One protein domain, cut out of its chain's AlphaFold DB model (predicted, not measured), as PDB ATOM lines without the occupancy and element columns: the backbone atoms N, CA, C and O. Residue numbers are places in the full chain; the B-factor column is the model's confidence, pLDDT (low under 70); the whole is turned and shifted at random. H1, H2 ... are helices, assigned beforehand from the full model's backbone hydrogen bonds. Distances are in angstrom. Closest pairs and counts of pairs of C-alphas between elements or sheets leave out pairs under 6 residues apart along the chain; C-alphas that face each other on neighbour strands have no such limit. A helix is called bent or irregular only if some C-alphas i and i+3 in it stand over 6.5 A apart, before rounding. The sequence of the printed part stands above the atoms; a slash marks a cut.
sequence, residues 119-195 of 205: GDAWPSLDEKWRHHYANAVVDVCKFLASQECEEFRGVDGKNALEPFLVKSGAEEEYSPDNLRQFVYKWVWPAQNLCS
ATOM      1  N   GLY A 119      61.896  85.517 117.112       89.88
ATOM      2  CA  GLY A 119      62.173  85.328 118.540       89.88
ATOM      3  C   GLY A 119      61.228  84.329 119.215       89.88
ATOM      4  O   GLY A 119      61.703  83.448 119.927       89.88
ATOM      5  N   ASP A 120      59.921  84.399 118.931       91.19
ATOM      6  CA  ASP A 120      58.937  83.428 119.443       91.19
ATOM      7  C   ASP A 120      59.185  82.018 118.886       91.19
ATOM      8  O   ASP A 120      58.974  81.014 119.565       91.19
ATOM      9  N   ALA A 121      59.616  81.935 117.622       93.25
ATOM     10  CA  ALA A 121      59.861  80.669 116.944       93.25
ATOM     11  C   ALA A 121      61.177  80.004 117.385       93.25
ATOM     12  O   ALA A 121      61.206  78.782 117.551       93.25
ATOM     13  N   TRP A 122      62.251  80.780 117.587       94.69
ATOM     14  CA  TRP A 122      63.639  80.303 117.721       94.69
ATOM     15  C   TRP A 122      63.868  79.142 118.709       94.69
ATOM     16  O   TRP A 122      64.607  78.211 118.354       94.69
ATOM     17  N   PRO A 123      63.238  79.113 119.906       97.19
ATOM     18  CA  PRO A 123      63.405  78.003 120.847       97.19
ATOM     19  C   PRO A 123      62.871  76.668 120.312       97.19
ATOM     20  O   PRO A 123      63.390  75.617 120.675       97.19
ATOM     21  N   SER A 124      61.860  76.710 119.435       96.38
ATOM     22  CA  SER A 124      61.200  75.536 118.840       96.38
ATOM     23  C   SER A 124      61.818  75.056 117.521       96.38
ATOM     24  O   SER A 124      61.437  74.000 117.020       96.38
ATOM     25  N   LEU A 125      62.758  75.817 116.947       96.62
ATOM     26  CA  LEU A 125      63.412  75.471 115.686       96.62
ATOM     27  C   LEU A 125      64.570  74.491 115.896       96.62
ATOM     28  O   LEU A 125      65.394  74.675 116.795       96.62
ATOM     29  N   ASP A 126      64.673  73.509 115.000       97.44
ATOM     30  CA  ASP A 126      65.885  72.709 114.827       97.44
ATOM     31  C   ASP A 126      67.009  73.510 114.138       97.44
ATOM     32  O   ASP A 126      66.814  74.624 113.640       97.44
ATOM     33  N   GLU A 127      68.209  72.931 114.100       97.56
ATOM     34  CA  GLU A 127      69.399  73.603 113.573       97.56
ATOM     35  C   GLU A 127      69.324  73.884 112.061       97.56
ATOM     36  O   GLU A 127      69.843  74.897 111.592       97.56
ATOM     37  N   LYS A 128      68.612  73.049 111.290       97.81
ATOM     38  CA  LYS A 128      68.394  73.271 109.853       97.81
ATOM     39  C   LYS A 128      67.521  74.506 109.634       97.81
ATOM     40  O   LYS A 128      67.841  75.332 108.778       97.81
ATOM     41  N   TRP A 129      66.444  74.657 110.404       96.81
ATOM     42  CA  TRP A 129      65.575  75.831 110.319       96.81
ATOM     43  C   TRP A 129      66.244  77.095 110.863       96.81
ATOM     44  O   TRP A 129      66.122  78.147 110.239       96.81
ATOM     45  N   ARG A 130      67.020  77.010 111.952       96.69
ATOM     46  CA  ARG A 130      67.841  78.138 112.434       96.69
ATOM     47  C   ARG A 130      68.821  78.622 111.373       96.69
ATOM     48  O   ARG A 130      68.874  79.818 111.103       96.69
ATOM     49  N   HIS A 131      69.540  77.703 110.727       95.94
ATOM     50  CA  HIS A 131      70.473  78.038 109.653       95.94
ATOM     51  C   HIS A 131      69.753  78.633 108.428       95.94
ATOM     52  O   HIS A 131      70.220  79.616 107.854       95.94
ATOM     53  N   HIS A 132      68.575  78.109 108.066       95.69
ATOM     54  CA  HIS A 132      67.732  78.679 107.009       95.69
ATOM     55  C   HIS A 132      67.320  80.132 107.305       95.69
ATOM     56  O   HIS A 132      67.552  81.003 106.467       95.69
ATOM     57  N   TYR A 133      66.770  80.421 108.489       94.75
ATOM     58  CA  TYR A 133      66.364  81.788 108.840       94.75
ATOM     59  C   TYR A 133      67.555  82.733 109.042       94.75
ATOM     60  O   TYR A 133      67.455  83.904 108.684       94.75
ATOM     61  N   ALA A 134      68.695  82.249 109.546       93.38
ATOM     62  CA  ALA A 134      69.922  83.042 109.619       93.38
ATOM     63  C   ALA A 134      70.395  83.481 108.221       93.38
ATOM     64  O   ALA A 134      70.699  84.657 108.018       93.38
ATOM     65  N   ASN A 135      70.379  82.570 107.241       93.25
ATOM     66  CA  ASN A 135      70.708  82.896 105.852       93.25
ATOM     67  C   ASN A 135      69.674  83.847 105.228       93.25
ATOM     68  O   ASN A 135      70.065  84.823 104.596       93.25
ATOM     69  N   ALA A 136      68.375  83.643 105.481       92.56
ATOM     70  CA  ALA A 136      67.329  84.555 105.015       92.56
ATOM     71  C   ALA A 136      67.515  85.987 105.562       92.56
ATOM     72  O   ALA A 136      67.437  86.945 104.800       92.56
ATOM     73  N   VAL A 137      67.839  86.147 106.852       89.00
ATOM     74  CA  VAL A 137      68.168  87.459 107.446       89.00
ATOM     75  C   VAL A 137      69.423  88.063 106.807       89.00
ATOM     76  O   VAL A 137      69.439  89.251 106.497       89.00
ATOM     77  N   VAL A 138      70.459  87.259 106.547       89.38
ATOM     78  CA  VAL A 138      71.665  87.709 105.833       89.38
ATOM     79  C   VAL A 138      71.335  88.193 104.416       89.38
ATOM     80  O   VAL A 138      71.865  89.221 103.996       89.38
ATOM     81  N   ASP A 139      70.447  87.515 103.690       87.31
ATOM     82  CA  ASP A 139      70.054  87.900 102.331       87.31
ATOM     83  C   ASP A 139      69.139  89.138 102.307       87.31
ATOM     84  O   ASP A 139      69.320  90.005 101.450       87.31
ATOM     85  N   VAL A 140      68.264  89.314 103.306       84.69
ATOM     86  CA  VAL A 140      67.555  90.586 103.559       84.69
ATOM     87  C   VAL A 140      68.558  91.720 103.799       84.69
ATOM     88  O   VAL A 140      68.451  92.777 103.178       84.69
ATOM     89  N   CYS A 141      69.577  91.508 104.639       82.81
ATOM     90  CA  CYS A 141      70.618  92.510 104.880       82.81
ATOM     91  C   CYS A 141      71.431  92.838 103.616       82.81
ATOM     92  O   CYS A 141      71.733  94.009 103.396       82.81
ATOM     93  N   LYS A 142      71.753  91.852 102.763       84.50
ATOM     94  CA  LYS A 142      72.403  92.091 101.458       84.50
ATOM     95  C   LYS A 142      71.519  92.928 100.531       84.50
ATOM     96  O   LYS A 142      72.020  93.867  99.926       84.50
ATOM     97  N   PHE A 143      70.226  92.605 100.439       83.88
ATOM     98  CA  PHE A 143      69.262  93.341  99.616       83.88
ATOM     99  C   PHE A 143      69.094  94.791 100.083       83.88
ATOM    100  O   PHE A 143      69.095  95.702  99.259       83.88
ATOM    101  N   LEU A 144      68.987  95.028 101.394       79.19
ATOM    102  CA  LEU A 144      68.895  96.383 101.942       79.19
ATOM    103  C   LEU A 144      70.203  97.162 101.733       79.19
ATOM    104  O   LEU A 144      70.162  98.324 101.339       79.19
ATOM    105  N   ALA A 145      71.361  96.519 101.912       77.31
ATOM    106  CA  ALA A 145      72.671  97.133 101.680       77.31
ATOM    107  C   ALA A 145      72.995  97.396 100.195       77.31
ATOM    108  O   ALA A 145      73.932  98.140  99.916       77.31
ATOM    109  N   SER A 146      72.249  96.811  99.247       76.56
ATOM    110  CA  SER A 146      72.341  97.137  97.817       76.56
ATOM    111  C   SER A 146      71.338  98.203  97.356       76.56
ATOM    112  O   SER A 146      71.342  98.563  96.179       76.56
ATOM    113  N   GLN A 147      70.496  98.742  98.250       76.94
ATOM    114  CA  GLN A 147      69.635  99.879  97.921       76.94
ATOM    115  C   GLN A 147      70.409 101.191  98.039       76.94
ATOM    116  O   GLN A 147      70.530 101.776  99.117       76.94
ATOM    117  N   GLU A 148      70.906 101.678  96.905       68.81
ATOM    118  CA  GLU A 148      71.516 103.000  96.820       68.81
ATOM    119  C   GLU A 148      70.513 104.097  97.220       68.81
ATOM    120  O   GLU A 148      69.365 104.142  96.766       68.81
ATOM    121  N   CYS A 149      70.963 104.996  98.093       62.72
ATOM    122  CA  CYS A 149      70.274 106.230  98.449       62.72
ATOM    123  C   CYS A 149      71.228 107.388  98.184       62.72
ATOM    124  O   CYS A 149      72.391 107.327  98.583       62.72
ATOM    125  N   GLU A 150      70.741 108.432  97.513       65.25
ATOM    126  CA  GLU A 150      71.580 109.554  97.079       65.25
ATOM    127  C   GLU A 150      72.235 110.268  98.269       65.25
ATOM    128  O   GLU A 150      73.403 110.642  98.193       65.25
ATOM    129  N   GLU A 151      71.541 110.370  99.407       64.81
ATOM    130  CA  GLU A 151      72.065 110.945 100.647       64.81
ATOM    131  C   GLU A 151      71.819 110.033 101.858       64.81
ATOM    132  O   GLU A 151      70.757 109.425 101.996       64.81
ATOM    133  N   PHE A 152      72.794 109.978 102.772       66.19
ATOM    134  CA  PHE A 152      72.655 109.307 104.066       66.19
ATOM    135  C   PHE A 152      72.137 110.317 105.098       66.19
ATOM    136  O   PHE A 152      72.903 111.123 105.631       66.19
ATOM    137  N   ARG A 153      70.823 110.307 105.331       64.38
ATOM    138  CA  ARG A 153      70.107 111.238 106.217       64.38
ATOM    139  C   ARG A 153      69.344 110.498 107.310       64.38
ATOM    140  O   ARG A 153      69.051 109.311 107.192       64.38
ATOM    141  N   GLY A 154      69.011 111.228 108.369       60.22
ATOM    142  CA  GLY A 154      68.027 110.802 109.352       60.22
ATOM    143  C   GLY A 154      66.634 110.684 108.729       60.22
ATOM    144  O   GLY A 154      66.336 111.274 107.690       60.22
ATOM    145  N   VAL A 155      65.761 109.939 109.408       52.88
ATOM    146  CA  VAL A 155      64.356 109.709 109.020       52.88
ATOM    147  C   VAL A 155      63.562 111.023 108.868       52.88
ATOM    148  O   VAL A 155      62.603 111.080 108.100       52.88
ATOM    149  N   ASP A 156      64.019 112.106 109.501       55.12
ATOM    150  CA  ASP A 156      63.460 113.462 109.448       55.12
ATOM    151  C   ASP A 156      64.105 114.385 108.390       55.12
ATOM    152  O   ASP A 156      63.896 115.599 108.424       55.12
ATOM    153  N   GLY A 157      64.919 113.835 107.481       65.06
ATOM    154  CA  GLY A 157      65.629 114.581 106.436       65.06
ATOM    155  C   GLY A 157      66.846 115.379 106.925       65.06
ATOM    156  O   GLY A 157      67.536 116.007 106.115       65.06
ATOM    157  N   LYS A 158      67.154 115.355 108.228       73.50
ATOM    158  CA  LYS A 158      68.348 115.996 108.797       73.50
ATOM    159  C   LYS A 158      69.545 115.035 108.773       73.50
ATOM    160  O   LYS A 158      69.525 113.984 108.136       73.50
ATOM    161  N   ASN A 159      70.613 115.411 109.464       74.88
ATOM    162  CA  ASN A 159      71.777 114.563 109.696       74.88
ATOM    163  C   ASN A 159      71.396 113.306 110.497       74.88
ATOM    164  O   ASN A 159      70.654 113.395 111.475       74.88
ATOM    165  N   ALA A 160      71.914 112.138 110.109       73.38
ATOM    166  CA  ALA A 160      71.672 110.897 110.842       73.38
ATOM    167  C   ALA A 160      72.489 110.886 112.146       73.38
ATOM    168  O   ALA A 160      73.703 110.688 112.122       73.38
ATOM    169  N   LEU A 161      71.818 111.099 113.282       72.00
ATOM    170  CA  LEU A 161      72.418 111.045 114.618       72.00
ATOM    171  C   LEU A 161      72.741 109.591 115.002       72.00
ATOM    172  O   LEU A 161      71.995 108.947 115.734       72.00
ATOM    173  N   GLU A 162      73.845 109.074 114.467       71.56
ATOM    174  CA  GLU A 162      74.337 107.712 114.687       71.56
ATOM    175  C   GLU A 162      75.729 107.750 115.354       71.56
ATOM    176  O   GLU A 162      76.754 107.773 114.661       71.56
ATOM    177  N   PRO A 163      75.799 107.788 116.703       71.25
ATOM    178  CA  PRO A 163      77.058 107.915 117.437       71.25
ATOM    179  C   PRO A 163      78.050 106.781 117.164       71.25
ATOM    180  O   PRO A 163      79.257 106.993 117.269       71.25
ATOM    181  N   PHE A 164      77.583 105.587 116.777       68.56
ATOM    182  CA  PHE A 164      78.464 104.454 116.477       68.56
ATOM    183  C   PHE A 164      79.165 104.565 115.112       68.56
ATOM    184  O   PHE A 164      80.090 103.795 114.842       68.56
ATOM    185  N   LEU A 165      78.771 105.525 114.264       68.81
ATOM    186  CA  LEU A 165      79.484 105.876 113.029       68.81
ATOM    187  C   LEU A 165      80.463 107.049 113.202       68.81
ATOM    188  O   LEU A 165      81.261 107.289 112.300       68.81
ATOM    189  N   VAL A 166      80.471 107.752 114.338       71.81
ATOM    190  CA  VAL A 166      81.451 108.818 114.616       71.81
ATOM    191  C   VAL A 166      82.751 108.210 115.172       71.81
ATOM    192  O   VAL A 166      82.749 107.208 115.887       71.81
ATOM    193  N   LYS A 167      83.912 108.804 114.850       68.81
ATOM    194  CA  LYS A 167      85.194 108.429 115.486       68.81
ATOM    195  C   LYS A 167      85.123 108.750 116.979       68.81
ATOM    196  O   LYS A 167      84.911 109.900 117.342       68.81
ATOM    197  N   SER A 168      85.418 107.769 117.831       66.75
ATOM    198  CA  SER A 168      85.660 108.019 119.257       66.75
ATOM    199  C   SER A 168      86.734 109.104 119.429       66.75
ATOM    200  O   SER A 168      87.852 108.943 118.936       66.75
ATOM    201  N   GLY A 169      86.375 110.217 120.075       67.50
ATOM    202  CA  GLY A 169      87.248 111.381 120.270       67.50
ATOM    203  C   GLY A 169      87.299 112.396 119.116       67.50
ATOM    204  O   GLY A 169      88.126 113.302 119.174       67.50
ATOM    205  N   ALA A 170      86.456 112.273 118.086       73.00
ATOM    206  CA  ALA A 170      86.192 113.361 117.139       73.00
ATOM    207  C   ALA A 170      85.033 114.253 117.623       73.00
ATOM    208  O   ALA A 170      84.283 113.867 118.520       73.00
ATOM    209  N   GLU A 171      84.874 115.429 117.014       77.94
ATOM    210  CA  GLU A 171      83.674 116.254 117.197       77.94
ATOM    211  C   GLU A 171      82.431 115.558 116.611       77.94
ATOM    212  O   GLU A 171      82.527 114.742 115.689       77.94
ATOM    213  N   GLU A 172      81.252 115.885 117.147       75.38
ATOM    214  CA  GLU A 172      79.964 115.265 116.803       75.38
ATOM    215  C   GLU A 172      79.389 115.763 115.455       75.38
ATOM    216  O   GLU A 172      78.263 116.254 115.354       75.38
ATOM    217  N   GLU A 173      80.176 115.648 114.385       79.50
ATOM    218  CA  GLU A 173      79.785 116.072 113.039       79.50
ATOM    219  C   GLU A 173      79.034 114.961 112.282       79.50
ATOM    220  O   GLU A 173      79.613 114.178 111.529       79.50
ATOM    221  N   TYR A 174      77.712 114.917 112.431       78.31
ATOM    222  CA  TYR A 174      76.838 113.944 111.751       78.31
ATOM    223  C   TYR A 174      76.536 114.274 110.268       78.31
ATOM    224  O   TYR A 174      75.487 113.891 109.750       78.31
ATOM    225  N   SER A 175      77.398 115.024 109.573       77.50
ATOM    226  CA  SER A 175      77.154 115.406 108.172       77.50
ATOM    227  C   SER A 175      77.121 114.173 107.246       77.50
ATOM    228  O   SER A 175      77.862 113.211 107.486       77.50
ATOM    229  N   PRO A 176      76.309 114.168 106.165       71.25
ATOM    230  CA  PRO A 176      76.234 113.022 105.257       71.25
ATOM    231  C   PRO A 176      77.597 112.637 104.664       71.25
ATOM    232  O   PRO A 176      77.878 111.453 104.494       71.25
ATOM    233  N   ASP A 177      78.469 113.616 104.405       77.56
ATOM    234  CA  ASP A 177      79.808 113.393 103.850       77.56
ATOM    235  C   ASP A 177      80.822 112.858 104.863       77.56
ATOM    236  O   ASP A 177      81.667 112.038 104.491       77.56
ATOM    237  N   ASN A 178      80.728 113.228 106.146       75.31
ATOM    238  CA  ASN A 178      81.519 112.572 107.187       75.31
ATOM    239  C   ASN A 178      81.051 111.117 107.367       75.31
ATOM    240  O   ASN A 178      81.861 110.191 107.305       75.31
ATOM    241  N   LEU A 179      79.737 110.887 107.483       72.25
ATOM    242  CA  LEU A 179      79.155 109.551 107.681       72.25
ATOM    243  C   LEU A 179      79.419 108.601 106.495       72.25
ATOM    244  O   LEU A 179      79.774 107.438 106.711       72.25
ATOM    245  N   ARG A 180      79.358 109.093 105.245       71.06
ATOM    246  CA  ARG A 180      79.740 108.343 104.027       71.06
ATOM    247  C   ARG A 180      81.130 107.705 104.145       71.06
ATOM    248  O   ARG A 180      81.292 106.540 103.772       71.06
ATOM    249  N   GLN A 181      82.123 108.406 104.708       68.56
ATOM    250  CA  GLN A 181      83.487 107.871 104.869       68.56
ATOM    251  C   GLN A 181      83.532 106.609 105.744       68.56
ATOM    252  O   GLN A 181      84.375 105.737 105.527       68.56
ATOM    253  N   PHE A 182      82.625 106.482 106.715       66.19
ATOM    254  CA  PHE A 182      82.525 105.296 107.563       66.19
ATOM    255  C   PHE A 182      81.782 104.158 106.872       66.19
ATOM    256  O   PHE A 182      82.251 103.021 106.935       66.19
ATOM    257  N   VAL A 183      80.689 104.450 106.161       60.59
ATOM    258  CA  VAL A 183      79.933 103.439 105.401       60.59
ATOM    259  C   VAL A 183      80.854 102.715 104.413       60.59
ATOM    260  O   VAL A 183      80.978 101.492 104.484       60.59
ATOM    261  N   TYR A 184      81.602 103.443 103.575       56.88
ATOM    262  CA  TYR A 184      82.556 102.814 102.650       56.88
ATOM    263  C   TYR A 184      83.681 102.055 103.373       56.88
ATOM    264  O   TYR A 184      84.063 100.967 102.940       56.88
ATOM    265  N   LYS A 185      84.186 102.574 104.501       54.31
ATOM    266  CA  LYS A 185      85.279 101.939 105.255       54.31
ATOM    267  C   LYS A 185      84.876 100.630 105.947       54.31
ATOM    268  O   LYS A 185      85.729  99.758 106.089       54.31
ATOM    269  N   TRP A 186      83.622 100.480 106.378       47.00
ATOM    270  CA  TRP A 186      83.162  99.304 107.131       47.00
ATOM    271  C   TRP A 186      82.337  98.305 106.305       47.00
ATOM    272  O   TRP A 186      82.414  97.105 106.572       47.00
ATOM    273  N   VAL A 187      81.590  98.748 105.285       47.16
ATOM    274  CA  VAL A 187      80.763  97.853 104.447       47.16
ATOM    275  C   VAL A 187      81.595  97.145 103.371       47.16
ATOM    276  O   VAL A 187      81.439  95.940 103.165       47.16
ATOM    277  N   TRP A 188      82.528  97.850 102.721       42.06
ATOM    278  CA  TRP A 188      83.310  97.298 101.604       42.06
ATOM    279  C   TRP A 188      84.228  96.116 101.992       42.06
ATOM    280  O   TRP A 188      84.294  95.138 101.239       42.06
ATOM    281  N   PRO A 189      84.896  96.100 103.168       40.94
ATOM    282  CA  PRO A 189      85.651  94.924 103.609       40.94
ATOM    283  C   PRO A 189      84.754  93.715 103.911       40.94
ATOM    284  O   PRO A 189      85.141  92.582 103.633       40.94
ATOM    285  N   ALA A 190      83.545  93.935 104.440       42.72
ATOM    286  CA  ALA A 190      82.633  92.854 104.820       42.72
ATOM    287  C   ALA A 190      82.141  92.043 103.606       42.72
ATOM    288  O   ALA A 190      82.051  90.817 103.682       42.72
ATOM    289  N   GLN A 191      81.900  92.705 102.470       44.12
ATOM    290  CA  GLN A 191      81.538  92.031 101.216       44.12
ATOM    291  C   GLN A 191      82.670  91.126 100.690       44.12
ATOM    292  O   GLN A 191      82.399  90.036 100.190       44.12
ATOM    293  N   ASN A 192      83.935  91.523 100.878       40.09
ATOM    294  CA  ASN A 192      85.113  90.755 100.443       40.09
ATOM    295  C   ASN A 192      85.522  89.628 101.417       40.09
ATOM    296  O   ASN A 192      86.186  88.670 101.019       40.09
ATOM    297  N   LEU A 193      85.105  89.697 102.684       39.88
ATOM    298  CA  LEU A 193      85.275  88.601 103.648       39.88
ATOM    299  C   LEU A 193      84.255  87.471 103.430       39.88
ATOM    300  O   LEU A 193      84.548  86.309 103.694       39.88
ATOM    301  N   CYS A 194      83.065  87.782 102.908       37.00
ATOM    302  CA  CYS A 194      82.029  86.777 102.651       37.00
ATOM    303  C   CYS A 194      82.326  85.881 101.428       37.00
ATOM    304  O   CYS A 194      81.721  84.820 101.289       37.00
ATOM    305  N   SER A 195      83.250  86.285 100.550       35.41
ATOM    306  CA  SER A 195      83.687  85.525  99.367       35.41
ATOM    307  C   SER A 195      84.945  84.674  99.598       35.41
ATOM    308  O   SER A 195      85.385  83.984  98.681       35.41
TER     309      SER A 195
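This is residues 119 to 195 of the 205 residues of an uncharacterized protein of Penicillium roqueforti (strain FM164) (UniProt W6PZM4). Two long helices, H2 and H3, run in roughly opposite directions without touching, joined at one end by a long looping stretch, residues 146 to 175. At the far end of H2 the short helix H1 folds back near it, and residues 134 to 141 of H2 stand free. The printed part has 77 residues with three named helices, in the order H1, H2, H3, and no named strand; its class is all helix. It is loose, with a radius of gyration of the C-alphas of 16.7 A, and elongated, spanning 47 by 30 by 27 A.

Find C-alpha 127 at (69.399, 73.603, 113.573); from there H2, residues 127 to 145, runs 26.6 A to C-alpha 145 at (72.671, 97.133, 101.680). Look before it for H1, residues 119 to 124, 9.8 A long and irregular, with C-alphas 120 and 123 7.2 A apart. H3, residues 176 to 193, runs 26.1 A and ends at C-alpha 193, at (85.275, 88.601, 103.648).

Start at H2, where every O i to N i+4 pair is within hydrogen-bond range. H1 is close to H2 but not clearly touching: the closest C-alphas, those of Trp 122 and Arg 130, are 7.1 A apart. Their lines stand at a shallow tilt of 27 degrees, opposite ways. H3 is apart from both H1 and H2. It has a kink of 27 degrees near residue 183, and is neither bent nor irregular, but only just: C-alphas 185 and 188 are 6.2 A apart. O i to N i+4 pairs within range number 9 of 14 in H3 and 0 of 2 in H1, where 1 of 3 O i to N i+3 pairs is.

The two C-alphas farthest apart, those of Asp 126 and Glu 171, are 47.1 A apart. The printed part has no cut. The link from H1 to H2 is tight, and that from H2 to H3 is long, 30 residues. Look in the B-factor column for pLDDT under 70 at residues 148 to 157, 164 to 165, 167 to 169 and 181 to 195; the mean of the printed part is 73.4.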